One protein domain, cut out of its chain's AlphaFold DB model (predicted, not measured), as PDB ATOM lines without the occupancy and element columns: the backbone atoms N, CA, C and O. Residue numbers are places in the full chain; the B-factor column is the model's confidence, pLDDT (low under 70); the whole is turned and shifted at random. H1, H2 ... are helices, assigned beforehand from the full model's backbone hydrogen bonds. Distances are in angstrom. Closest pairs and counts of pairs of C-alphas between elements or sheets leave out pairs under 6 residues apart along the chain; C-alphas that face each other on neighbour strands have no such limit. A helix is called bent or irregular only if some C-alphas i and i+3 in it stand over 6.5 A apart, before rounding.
ATOM      1  N   GLU A 105      -9.681  11.481   4.972       89.62
ATOM      2  CA  GLU A 105     -10.749  12.081   4.161       89.62
ATOM      3  C   GLU A 105     -10.555  13.592   4.004       89.62
ATOM      4  O   GLU A 105     -10.631  14.112   2.891       89.62
ATOM      5  N   LYS A 106     -10.245  14.291   5.104       84.44
ATOM      6  CA  LYS A 106      -9.992  15.737   5.087       84.44
ATOM      7  C   LYS A 106      -8.699  16.089   4.346       84.44
ATOM      8  O   LYS A 106      -8.656  17.117   3.670       84.44
ATOM      9  N   HIS A 107      -7.661  15.254   4.441       84.12
ATOM     10  CA  HIS A 107      -6.421  15.427   3.679       84.12
ATOM     11  C   HIS A 107      -6.684  15.324   2.166       84.12
ATOM     12  O   HIS A 107      -6.315  16.220   1.404       84.12
ATOM     13  N   LEU A 108      -7.421  14.293   1.736       84.25
ATOM     14  CA  LEU A 108      -7.817  14.104   0.337       84.25
ATOM     15  C   LEU A 108      -8.715  15.243  -0.172       84.25
ATOM     16  O   LEU A 108      -8.539  15.713  -1.296       84.25
ATOM     17  N   GLU A 109      -9.671  15.707   0.637       83.00
ATOM     18  CA  GLU A 109     -10.524  16.853   0.300       83.00
ATOM     19  C   GLU A 109      -9.707  18.144   0.137       83.00
ATOM     20  O   GLU A 109      -9.920  18.894  -0.816       83.00
ATOM     21  N   SER A 110      -8.732  18.374   1.021       76.94
ATOM     22  CA  SER A 110      -7.842  19.540   0.963       76.94
ATOM     23  C   SER A 110      -6.988  19.533  -0.304       76.94
ATOM     24  O   SER A 110      -6.877  20.561  -0.971       76.94
ATOM     25  N   HIS A 111      -6.450  18.373  -0.701       77.31
ATOM     26  CA  HIS A 111      -5.708  18.253  -1.955       77.31
ATOM     27  C   HIS A 111      -6.603  18.481  -3.181       77.31
ATOM     28  O   HIS A 111      -6.220  19.214  -4.090       77.31
ATOM     29  N   LYS A 112      -7.825  17.929  -3.200       74.19
ATOM     30  CA  LYS A 112      -8.794  18.190  -4.282       74.19
ATOM     31  C   LYS A 112      -9.102  19.681  -4.421       74.19
ATOM     32  O   LYS A 112      -9.092  20.189  -5.536       74.19
ATOM     33  N   LYS A 113      -9.315  20.383  -3.304       70.38
ATOM     34  CA  LYS A 113      -9.517  21.842  -3.275       70.38
ATOM     35  C   LYS A 113      -8.277  22.615  -3.735       70.38
ATOM     36  O   LYS A 113      -8.405  23.593  -4.459       70.38
ATOM     37  N   TYR A 114      -7.076  22.159  -3.377       66.94
ATOM     38  CA  TYR A 114      -5.817  22.739  -3.859       66.94
ATOM     39  C   TYR A 114      -5.622  22.575  -5.376       66.94
ATOM     40  O   TYR A 114      -5.161  23.494  -6.062       66.94
ATOM     41  N   MET A 115      -6.006  21.414  -5.908       66.31
ATOM     42  CA  MET A 115      -5.916  21.087  -7.331       66.31
ATOM     43  C   MET A 115      -7.047  21.691  -8.167       66.31
ATOM     44  O   MET A 115      -6.859  21.895  -9.371       66.31
ATOM     45  N   ALA A 116      -8.191  22.022  -7.555       60.62
ATOM     46  CA  ALA A 116      -9.280  22.720  -8.220       60.62
ATOM     47  C   ALA A 116      -8.743  24.006  -8.869       60.62
ATOM     48  O   ALA A 116      -8.023  24.812  -8.278       60.62
ATOM     49  N   LYS A 117      -9.023  24.162 -10.165       52.75
ATOM     50  CA  LYS A 117      -8.487  25.239 -11.007       52.75
ATOM     51  C   LYS A 117      -9.046  26.625 -10.671       52.75
ATOM     52  O   LYS A 117      -8.683  27.564 -11.372       52.75
ATOM     53  N   ASP A 118      -9.874  26.766  -9.640       57.12
ATOM     54  CA  ASP A 118     -10.555  28.014  -9.317       57.12
ATOM     55  C   ASP A 118      -9.896  28.737  -8.125       57.12
ATOM     56  O   ASP A 118      -9.992  28.278  -6.982       57.12
ATOM     57  N   PRO A 119      -9.216  29.875  -8.358       57.25
ATOM     58  CA  PRO A 119      -8.712  30.740  -7.297       57.25
ATOM     59  C   PRO A 119      -9.781  31.143  -6.270       57.25
ATOM     60  O   PRO A 119      -9.420  31.349  -5.113       57.25
ATOM     61  N   GLU A 120     -11.066  31.212  -6.648       60.12
ATOM     62  CA  GLU A 120     -12.151  31.544  -5.717       60.12
ATOM     63  C   GLU A 120     -12.420  30.447  -4.677       60.12
ATOM     64  O   GLU A 120     -12.813  30.760  -3.554       60.12
ATOM     65  N   GLU A 121     -12.225  29.164  -5.003       58.38
ATOM     66  CA  GLU A 121     -12.438  28.072  -4.040       58.38
ATOM     67  C   GLU A 121     -11.319  27.996  -2.996       58.38
ATOM     68  O   GLU A 121     -11.587  27.750  -1.818       58.38
ATOM     69  N   MET A 122     -10.076  28.270  -3.404       57.59
ATOM     70  CA  MET A 122      -8.944  28.403  -2.482       57.59
ATOM     71  C   MET A 122      -9.128  29.604  -1.549       57.59
ATOM     72  O   MET A 122      -8.896  29.493  -0.346       57.59
ATOM     73  N   ASP A 123      -9.591  30.736  -2.081       59.91
ATOM     74  CA  ASP A 123      -9.837  31.942  -1.289       59.91
ATOM     75  C   ASP A 123     -10.980  31.721  -0.284       59.91
ATOM     76  O   ASP A 123     -10.812  32.012   0.896       59.91
ATOM     77  N   LYS A 124     -12.073  31.053  -0.687       63.84
ATOM     78  CA  LYS A 124     -13.144  30.624   0.235       63.84
ATOM     79  C   LYS A 124     -12.647  29.669   1.325       63.84
ATOM     80  O   LYS A 124     -13.124  29.733   2.457       63.84
ATOM     81  N   PHE A 125     -11.708  28.776   1.012       56.34
ATOM     82  CA  PHE A 125     -11.116  27.868   1.997       56.34
ATOM     83  C   PHE A 125     -10.238  28.616   3.011       56.34
ATOM     84  O   PHE A 125     -10.418  28.436   4.214       56.34
ATOM     85  N   LEU A 126      -9.351  29.501   2.555       57.38
ATOM     86  CA  LEU A 126      -8.510  30.330   3.430       57.38
ATOM     87  C   LEU A 126      -9.349  31.286   4.297       57.38
ATOM     88  O   LEU A 126      -9.065  31.445   5.487       57.38
ATOM     89  N   ASP A 127     -10.426  31.842   3.735       63.91
ATOM     90  CA  ASP A 127     -11.433  32.625   4.460       63.91
ATOM     91  C   ASP A 127     -12.134  31.782   5.539       63.91
ATOM     92  O   ASP A 127     -12.307  32.239   6.669       63.91
ATOM     93  N   SER A 128     -12.492  30.528   5.230       57.38
ATOM     94  CA  SER A 128     -13.139  29.610   6.183       57.38
ATOM     95  C   SER A 128     -12.248  29.224   7.369       57.38
ATOM     96  O   SER A 128     -12.754  28.925   8.449       57.38
ATOM     97  N   LEU A 129     -10.925  29.282   7.189       50.81
ATOM     98  CA  LEU A 129      -9.931  29.097   8.249       50.81
ATOM     99  C   LEU A 129      -9.683  30.384   9.061       50.81
ATOM    100  O   LEU A 129      -8.893  30.370  10.003       50.81
ATOM    101  N   GLY A 130     -10.343  31.499   8.715       56.84
ATOM    102  CA  GLY A 130     -10.233  32.786   9.408       56.84
ATOM    103  C   GLY A 130      -8.952  33.571   9.106       56.84
ATOM    104  O   GLY A 130      -8.655  34.539   9.807       56.84
ATOM    105  N   ILE A 131      -8.197  33.180   8.075       56.31
ATOM    106  CA  ILE A 131      -6.845  33.689   7.791       56.31
ATOM    107  C   ILE A 131      -6.871  35.078   7.119       56.31
ATOM    108  O   ILE A 131      -5.880  35.800   7.160       56.31
ATOM    109  N   THR A 132      -8.002  35.504   6.551       55.44
ATOM    110  CA  THR A 132      -8.113  36.712   5.705       55.44
ATOM    111  C   THR A 132      -8.784  37.923   6.364       55.44
ATOM    112  O   THR A 132      -8.934  38.978   5.738       55.44
ATOM    113  N   ASN A 133      -9.146  37.825   7.647       57.56
ATOM    114  CA  ASN A 133      -9.756  38.921   8.408       57.56
ATOM    115  C   ASN A 133      -8.713  39.955   8.872       57.56
ATOM    116  O   ASN A 133      -8.458  40.146  10.064       57.56
ATOM    117  N   PHE A 134      -8.108  40.658   7.917       56.41
ATOM    118  CA  PHE A 134      -7.135  41.710   8.193       56.41
ATOM    119  C   PHE A 134      -7.837  43.045   8.473       56.41
ATOM    120  O   PHE A 134      -8.489  43.615   7.600       56.41
ATOM    121  N   LYS A 135      -7.672  43.583   9.688       57.91
ATOM    122  CA  LYS A 135      -8.126  44.946  10.037       57.91
ATOM    123  C   LYS A 135      -7.234  46.043   9.440       57.91
ATOM    124  O   LYS A 135      -7.664  47.189   9.350       57.91
ATOM    125  N   ASP A 136      -6.009  45.697   9.042       61.38
ATOM    126  CA  ASP A 136      -5.003  46.619   8.512       61.38
ATOM    127  C   ASP A 136      -4.788  46.399   7.005       61.38
ATOM    128  O   ASP A 136      -4.470  45.297   6.548       61.38
ATOM    129  N   LYS A 137      -4.939  47.480   6.234       73.06
ATOM    130  CA  LYS A 137      -4.789  47.502   4.777       73.06
ATOM    131  C   LYS A 137      -3.371  47.126   4.319       73.06
ATOM    132  O   LYS A 137      -3.246  46.429   3.316       73.06
ATOM    133  N   LYS A 138      -2.318  47.512   5.053       68.44
ATOM    134  CA  LYS A 138      -0.925  47.163   4.708       68.44
ATOM    135  C   LYS A 138      -0.647  45.672   4.877       68.44
ATOM    136  O   LYS A 138       0.042  45.080   4.053       68.44
ATOM    137  N   MET A 139      -1.212  45.059   5.916       56.34
ATOM    138  CA  MET A 139      -1.098  43.614   6.141       56.34
ATOM    139  C   MET A 139      -1.806  42.820   5.046       56.34
ATOM    140  O   MET A 139      -1.278  41.814   4.581       56.34
ATOM    141  N   LYS A 140      -2.959  43.313   4.577       68.56
ATOM    142  CA  LYS A 140      -3.665  42.729   3.435       68.56
ATOM    143  C   LYS A 140      -2.838  42.804   2.146       68.56
ATOM    144  O   LYS A 140      -2.719  41.806   1.446       68.56
ATOM    145  N   GLU A 141      -2.246  43.959   1.840       71.25
ATOM    146  CA  GLU A 141      -1.401  44.136   0.646       71.25
ATOM    147  C   GLU A 141      -0.143  43.248   0.686       71.25
ATOM    148  O   GLU A 141       0.202  42.618  -0.315       71.25
ATOM    149  N   LEU A 142       0.500  43.124   1.854       65.62
ATOM    150  CA  LEU A 142       1.641  42.228   2.055       65.62
ATOM    151  C   LEU A 142       1.245  40.756   1.866       65.62
ATOM    152  O   LEU A 142       1.924  40.036   1.131       65.62
ATOM    153  N   TYR A 143       0.131  40.331   2.470       64.31
ATOM    154  CA  TYR A 143      -0.406  38.978   2.331       64.31
ATOM    155  C   TYR A 143      -0.701  38.626   0.869       64.31
ATOM    156  O   TYR A 143      -0.270  37.578   0.397       64.31
ATOM    157  N   GLU A 144      -1.358  39.513   0.115       67.25
ATOM    158  CA  GLU A 144      -1.636  39.279  -1.309       67.25
ATOM    159  C   GLU A 144      -0.349  39.179  -2.148       67.25
ATOM    160  O   GLU A 144      -0.251  38.328  -3.035       67.25
ATOM    161  N   SER A 145       0.680  39.979  -1.837       63.16
ATOM    162  CA  SER A 145       1.982  39.886  -2.517       63.16
ATOM    163  C   SER A 145       2.707  38.558  -2.236       63.16
ATOM    164  O   SER A 145       3.228  37.928  -3.158       63.16
ATOM    165  N   GLN A 146       2.676  38.084  -0.984       56.34
ATOM    166  CA  GLN A 146       3.268  36.808  -0.573       56.34
ATOM    167  C   GLN A 146       2.481  35.622  -1.133       56.34
ATOM    168  O   GLN A 146       3.072  34.657  -1.606       56.34
ATOM    169  N   LYS A 147       1.149  35.710  -1.165       59.88
ATOM    170  CA  LYS A 147       0.256  34.720  -1.779       59.88
ATOM    171  C   LYS A 147       0.552  34.543  -3.268       59.88
ATOM    172  O   LYS A 147       0.571  33.412  -3.753       59.88
ATOM    173  N   LEU A 148       0.823  35.630  -3.994       57.53
ATOM    174  CA  LEU A 148       1.224  35.574  -5.403       57.53
ATOM    175  C   LEU A 148       2.589  34.882  -5.584       57.53
ATOM    176  O   LEU A 148       2.743  34.064  -6.490       57.53
ATOM    177  N   GLN A 149       3.546  35.140  -4.685       50.84
ATOM    178  CA  GLN A 149       4.837  34.443  -4.661       50.84
ATOM    179  C   GLN A 149       4.682  32.954  -4.308       50.84
ATOM    180  O   GLN A 149       5.220  32.104  -5.014       50.84
ATOM    181  N   MET A 150       3.880  32.599  -3.302       50.56
ATOM    182  CA  MET A 150       3.602  31.206  -2.922       50.56
ATOM    183  C   MET A 150       2.914  30.420  -4.047       50.56
ATOM    184  O   MET A 150       3.292  29.279  -4.313       50.56
ATOM    185  N   LYS A 151       1.966  31.042  -4.767       53.25
ATOM    186  CA  LYS A 151       1.329  30.459  -5.965       53.25
ATOM    187  C   LYS A 151       2.338  30.125  -7.071       53.25
ATOM    188  O   LYS A 151       2.083  29.214  -7.850       53.25
ATOM    189  N   SER A 152       3.459  30.847  -7.145       49.72
ATOM    190  CA  SER A 152       4.530  30.591  -8.120       49.72
ATOM    191  C   SER A 152       5.550  29.534  -7.672       49.72
ATOM    192  O   SER A 152       6.252  28.982  -8.513       49.72
ATOM    193  N   LEU A 153       5.619  29.235  -6.367       43.84
ATOM    194  CA  LEU A 153       6.632  28.358  -5.761       43.84
ATOM    195  C   LEU A 153       6.168  26.910  -5.558       43.84
ATOM    196  O   LEU A 153       7.006  26.022  -5.421       43.84
ATOM    197  N   LEU A 154       4.858  26.650  -5.544       51.88
ATOM    198  CA  LEU A 154       4.314  25.300  -5.401       51.88
ATOM    199  C   LEU A 154       3.849  24.779  -6.770       51.88
ATOM    200  O   LEU A 154       2.749  25.130  -7.209       51.88
ATOM    201  N   PRO A 155       4.641  23.952  -7.479       53.88
ATOM    202  CA  PRO A 155       4.161  23.330  -8.706       53.88
ATOM    203  C   PRO A 155       2.892  22.525  -8.401       53.88
ATOM    204  O   PRO A 155       2.854  21.718  -7.470       53.88
ATOM    205  N   LYS A 156       1.823  22.759  -9.173       61.84
ATOM    206  CA  LYS A 156       0.614  21.928  -9.124       61.84
ATOM    207  C   LYS A 156       0.954  20.565  -9.714       61.84
ATOM    208  O   LYS A 156       0.899  20.386 -10.928       61.84
ATOM    209  N   VAL A 157       1.347  19.634  -8.857       63.44
ATOM    210  CA  VAL A 157       1.576  18.240  -9.230       63.44
ATOM    211  C   VAL A 157       0.304  17.474  -8.906       63.44
ATOM    212  O   VAL A 157      -0.106  17.420  -7.747       63.44
ATOM    213  N   GLU A 158      -0.343  16.936  -9.937       69.25
ATOM    214  CA  GLU A 158      -1.455  16.007  -9.761       69.25
ATOM    215  C   GLU A 158      -0.905  14.714  -9.167       69.25
ATOM    216  O   GLU A 158      -0.005  14.105  -9.746       69.25
ATOM    217  N   LYS A 159      -1.409  14.346  -7.988       75.94
ATOM    218  CA  LYS A 159      -1.003  13.138  -7.271       75.94
ATOM    219  C   LYS A 159      -2.118  12.111  -7.329       75.94
ATOM    220  O   LYS A 159      -3.300  12.456  -7.219       75.94
ATOM    221  N   SER A 160      -1.752  10.847  -7.485       81.88
ATOM    222  CA  SER A 160      -2.707   9.748  -7.415       81.88
ATOM    223  C   SER A 160      -3.282   9.621  -5.992       81.88
ATOM    224  O   SER A 160      -2.652  10.045  -5.016       81.88
ATOM    225  N   PRO A 161      -4.476   9.023  -5.821       81.00
ATOM    226  CA  PRO A 161      -5.015   8.720  -4.495       81.00
ATOM    227  C   PRO A 161      -4.053   7.917  -3.605       81.00
ATOM    228  O   PRO A 161      -4.012   8.129  -2.394       81.00
ATOM    229  N   GLU A 162      -3.271   7.011  -4.193       87.69
ATOM    230  CA  GLU A 162      -2.254   6.211  -3.504       87.69
ATOM    231  C   GLU A 162      -1.082   7.071  -3.020       87.69
ATOM    232  O   GLU A 162      -0.625   6.894  -1.891       87.69
ATOM    233  N   GLU A 163      -0.629   8.028  -3.833       85.31
ATOM    234  CA  GLU A 163       0.428   8.974  -3.455       85.31
ATOM    235  C   GLU A 163      -0.020   9.875  -2.299       85.31
ATOM    236  O   GLU A 163       0.705  10.029  -1.320       85.31
ATOM    237  N   LEU A 164      -1.252  10.390  -2.345       83.88
ATOM    238  CA  LEU A 164      -1.817  11.205  -1.261       83.88
ATOM    239  C   LEU A 164      -2.023  10.415   0.028       83.88
ATOM    240  O   LEU A 164      -1.823  10.932   1.125       83.88
ATOM    241  N   LYS A 165      -2.420   9.145  -0.085       91.62
ATOM    242  CA  LYS A 165      -2.525   8.267   1.077       91.62
ATOM    243  C   LYS A 165      -1.156   8.051   1.722       91.62
ATOM    244  O   LYS A 165      -1.059   8.115   2.944       91.62
ATOM    245  N   LYS A 166      -0.115   7.832   0.917       92.69
ATOM    246  CA  LYS A 166       1.257   7.687   1.408       92.69
ATOM    247  C   LYS A 166       1.742   8.964   2.103       92.69
ATOM    248  O   LYS A 166       2.280   8.880   3.198       92.69
ATOM    249  N   GLU A 167       1.485  10.135   1.522       87.56
ATOM    250  CA  GLU A 167       1.826  11.426   2.142       87.56
ATOM    251  C   GLU A 167       1.115  11.641   3.474       87.56
ATOM    252  O   GLU A 167       1.726  12.087   4.444       87.56
ATOM    253  N   TYR A 168      -0.167  11.283   3.546       90.56
ATOM    254  CA  TYR A 168      -0.909  11.293   4.798       90.56
ATOM    255  C   TYR A 168      -0.283  10.352   5.838       90.56
ATOM    256  O   TYR A 168      -0.094  10.749   6.985       90.56
ATOM    257  N   GLU A 169       0.053   9.116   5.459       94.06
ATOM    258  CA  GLU A 169       0.676   8.144   6.363       94.06
ATOM    259  C   GLU A 169       2.040   8.633   6.878       94.06
ATOM    260  O   GLU A 169       2.305   8.526   8.075       94.06
ATOM    261  N   GLU A 170       2.866   9.226   6.013       92.38
ATOM    262  CA  GLU A 170       4.155   9.827   6.383       92.38
ATOM    263  C   GLU A 170       3.975  11.017   7.335       92.38
ATOM    264  O   GLU A 170       4.632  11.088   8.373       92.38
ATOM    265  N   MET A 171       3.038  11.920   7.039       90.50
ATOM    266  CA  MET A 171       2.719  13.071   7.887       90.50
ATOM    267  C   MET A 171       2.232  12.638   9.276       90.50
ATOM    268  O   MET A 171       2.733  13.127  10.286       90.50
ATOM    269  N   ILE A 172       1.297  11.685   9.353       92.81
ATOM    270  CA  ILE A 172       0.775  11.182  10.630       92.81
ATOM    271  C   ILE A 172       1.831  10.386  11.401       92.81
ATOM    272  O   ILE A 172       1.822  10.414  12.632       92.81
ATOM    273  N   ALA A 173       2.743   9.691  10.715       92.56
ATOM    274  CA  ALA A 173       3.877   9.037  11.358       92.56
ATOM    275  C   ALA A 173       4.818  10.062  12.009       92.56
ATOM    276  O   ALA A 173       5.186   9.879  13.168       92.56
ATOM    277  N   LEU A 174       5.133  11.159  11.309       88.81
ATOM    278  CA  LEU A 174       5.948  12.256  11.840       88.81
ATOM    279  C   LEU A 174       5.273  12.955  13.027       88.81
ATOM    280  O   LEU A 174       5.909  13.172  14.055       88.81
ATOM    281  N   GLU A 175       3.980  13.271  12.928       87.75
ATOM    282  CA  GLU A 175       3.209  13.861  14.034       87.75
ATOM    283  C   GLU A 175       3.197  12.950  15.267       87.75
ATOM    284  O   GLU A 175       3.393  13.407  16.396       87.75
ATOM    285  N   LYS A 176       3.005  11.644  15.058       89.38
ATOM    286  CA  LYS A 176       3.040  10.657  16.136       89.38
ATOM    287  C   LYS A 176       4.424  10.574  16.767       89.38
ATOM    288  O   LYS A 176       4.535  10.523  17.989       89.38
ATOM    289  N   GLU A 177       5.475  10.569  15.954       88.19
ATOM    290  CA  GLU A 177       6.851  10.576  16.435       88.19
ATOM    291  C   GLU A 177       7.136  11.821  17.283       88.19
ATOM    292  O   GLU A 177       7.699  11.694  18.370       88.19
ATOM    293  N   GLN A 178       6.698  13.004  16.843       85.06
ATOM    294  CA  GLN A 178       6.837  14.247  17.603       85.06
ATOM    295  C   GLN A 178       6.070  14.188  18.925       85.06
ATOM    296  O   GLN A 178       6.654  14.458  19.970       85.06
ATOM    297  N   PHE A 179       4.804  13.766  18.902       84.31
ATOM    298  CA  PHE A 179       3.986  13.612  20.108       84.31
ATOM    299  C   PHE A 179       4.637  12.669  21.129       84.31
ATOM    300  O   PHE A 179       4.674  12.954  22.324       84.31
ATOM    301  N   GLU A 180       5.161  11.535  20.665       85.12
ATOM    302  CA  GLU A 180       5.740  10.525  21.545       85.12
ATOM    303  C   GLU A 180       7.152  10.863  22.042       85.12
ATOM    304  O   GLU A 180       7.590  10.260  23.021       85.12
ATOM    305  N   ASN A 181       7.874  11.764  21.371       84.12
ATOM    306  CA  ASN A 181       9.238  12.161  21.731       84.12
ATOM    307  C   ASN A 181       9.333  13.601  22.264       84.12
ATOM    308  O   ASN A 181      10.445  14.069  22.497       84.12
ATOM    309  N   ASP A 182       8.212  14.295  22.473       86.00
ATOM    310  CA  ASP A 182       8.201  15.659  23.005       86.00
ATOM    311  C   ASP A 182       8.692  15.688  24.470       86.00
ATOM    312  O   ASP A 182       7.977  15.214  25.366       86.00
TER     313      ASP A 182
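What this domain is: This is residues 105 to 182 of the 362 residues of an uncharacterized protein of Chryseobacterium balustinum (UniProt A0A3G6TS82). Four helices make a loose, open loop with few contacts: the chain goes out through H1 and H2, which meet at a corner, folds back along H3, and comes home through H4, whose first residues, 161 to 168, pack on H1. The rest of H4, with residue 182, sticks out of the loop as a free arm, and H3 touches no other helix. The printed part has 78 residues, with four named helices in the order H1, H2, H3, H4 and no named strand, and the class is all helix. The whole is loose, with a radius of gyration of the C-alphas of 15.7 A and spans of 41 by 34 by 22 A.

Where its parts are: Find C-alpha 105 at (-10.749, 12.081, 4.161); from there H1 runs through residues 105 to 115, 15.4 A from first to last C-alpha. Go on past three residues to H2, residues 119 to 128, 14.2 A long. Eight residues later, at C-alpha 137 at (-4.789, 47.502, 4.777), H3 begins and runs to residue 153, 24.7 A away. After seven more residues you reach H4, residues 161 to 181, the longest helix at 30.0 A, which ends at C-alpha 181 at (9.238, 12.161, 21.731). None of the four is bent.

How they stand to each other: Look first at H1 and H2, which only just touch, and only at the corner by their link, with 3 pairs of C-alphas within 8 A. Their closest C-alphas, those of Tyr 114 and Met 122, are 6.6 A apart. They run opposite ways at a steep tilt of 40 degrees. H1 also touches H4, which meets it with residues 161 to 168 alone. The closest C-alphas of these two, those of Leu 108 and Leu 164, are 6.9 A apart. H1 and H4 run opposite ways at a steep tilt of 58 degrees. H3 is apart from H1, from H2 and from H4, and H2 is apart from H4. In H1, H2, H3 and H4 every O i to N i+4 pair is within hydrogen-bond range.

The domain as a whole: The two C-alphas farthest apart are those of Asp 136 and Glu 162, at 42.2 A. Residues 145 to 155, of which 145 to 153 belong to H3, stand free, and so do residues 169 to 182, of which 169 to 181 belong to H4. The printed part has no cut; the link from H1 to H2 is tight, those from H2 to H3 and from H3 to H4 are short, and no link is long. The mean pLDDT of the printed part is 70.4, and you will find values under 70 at residues 114 to 136, 138 to 140 and 142 to 158; H4 has a mean of 88.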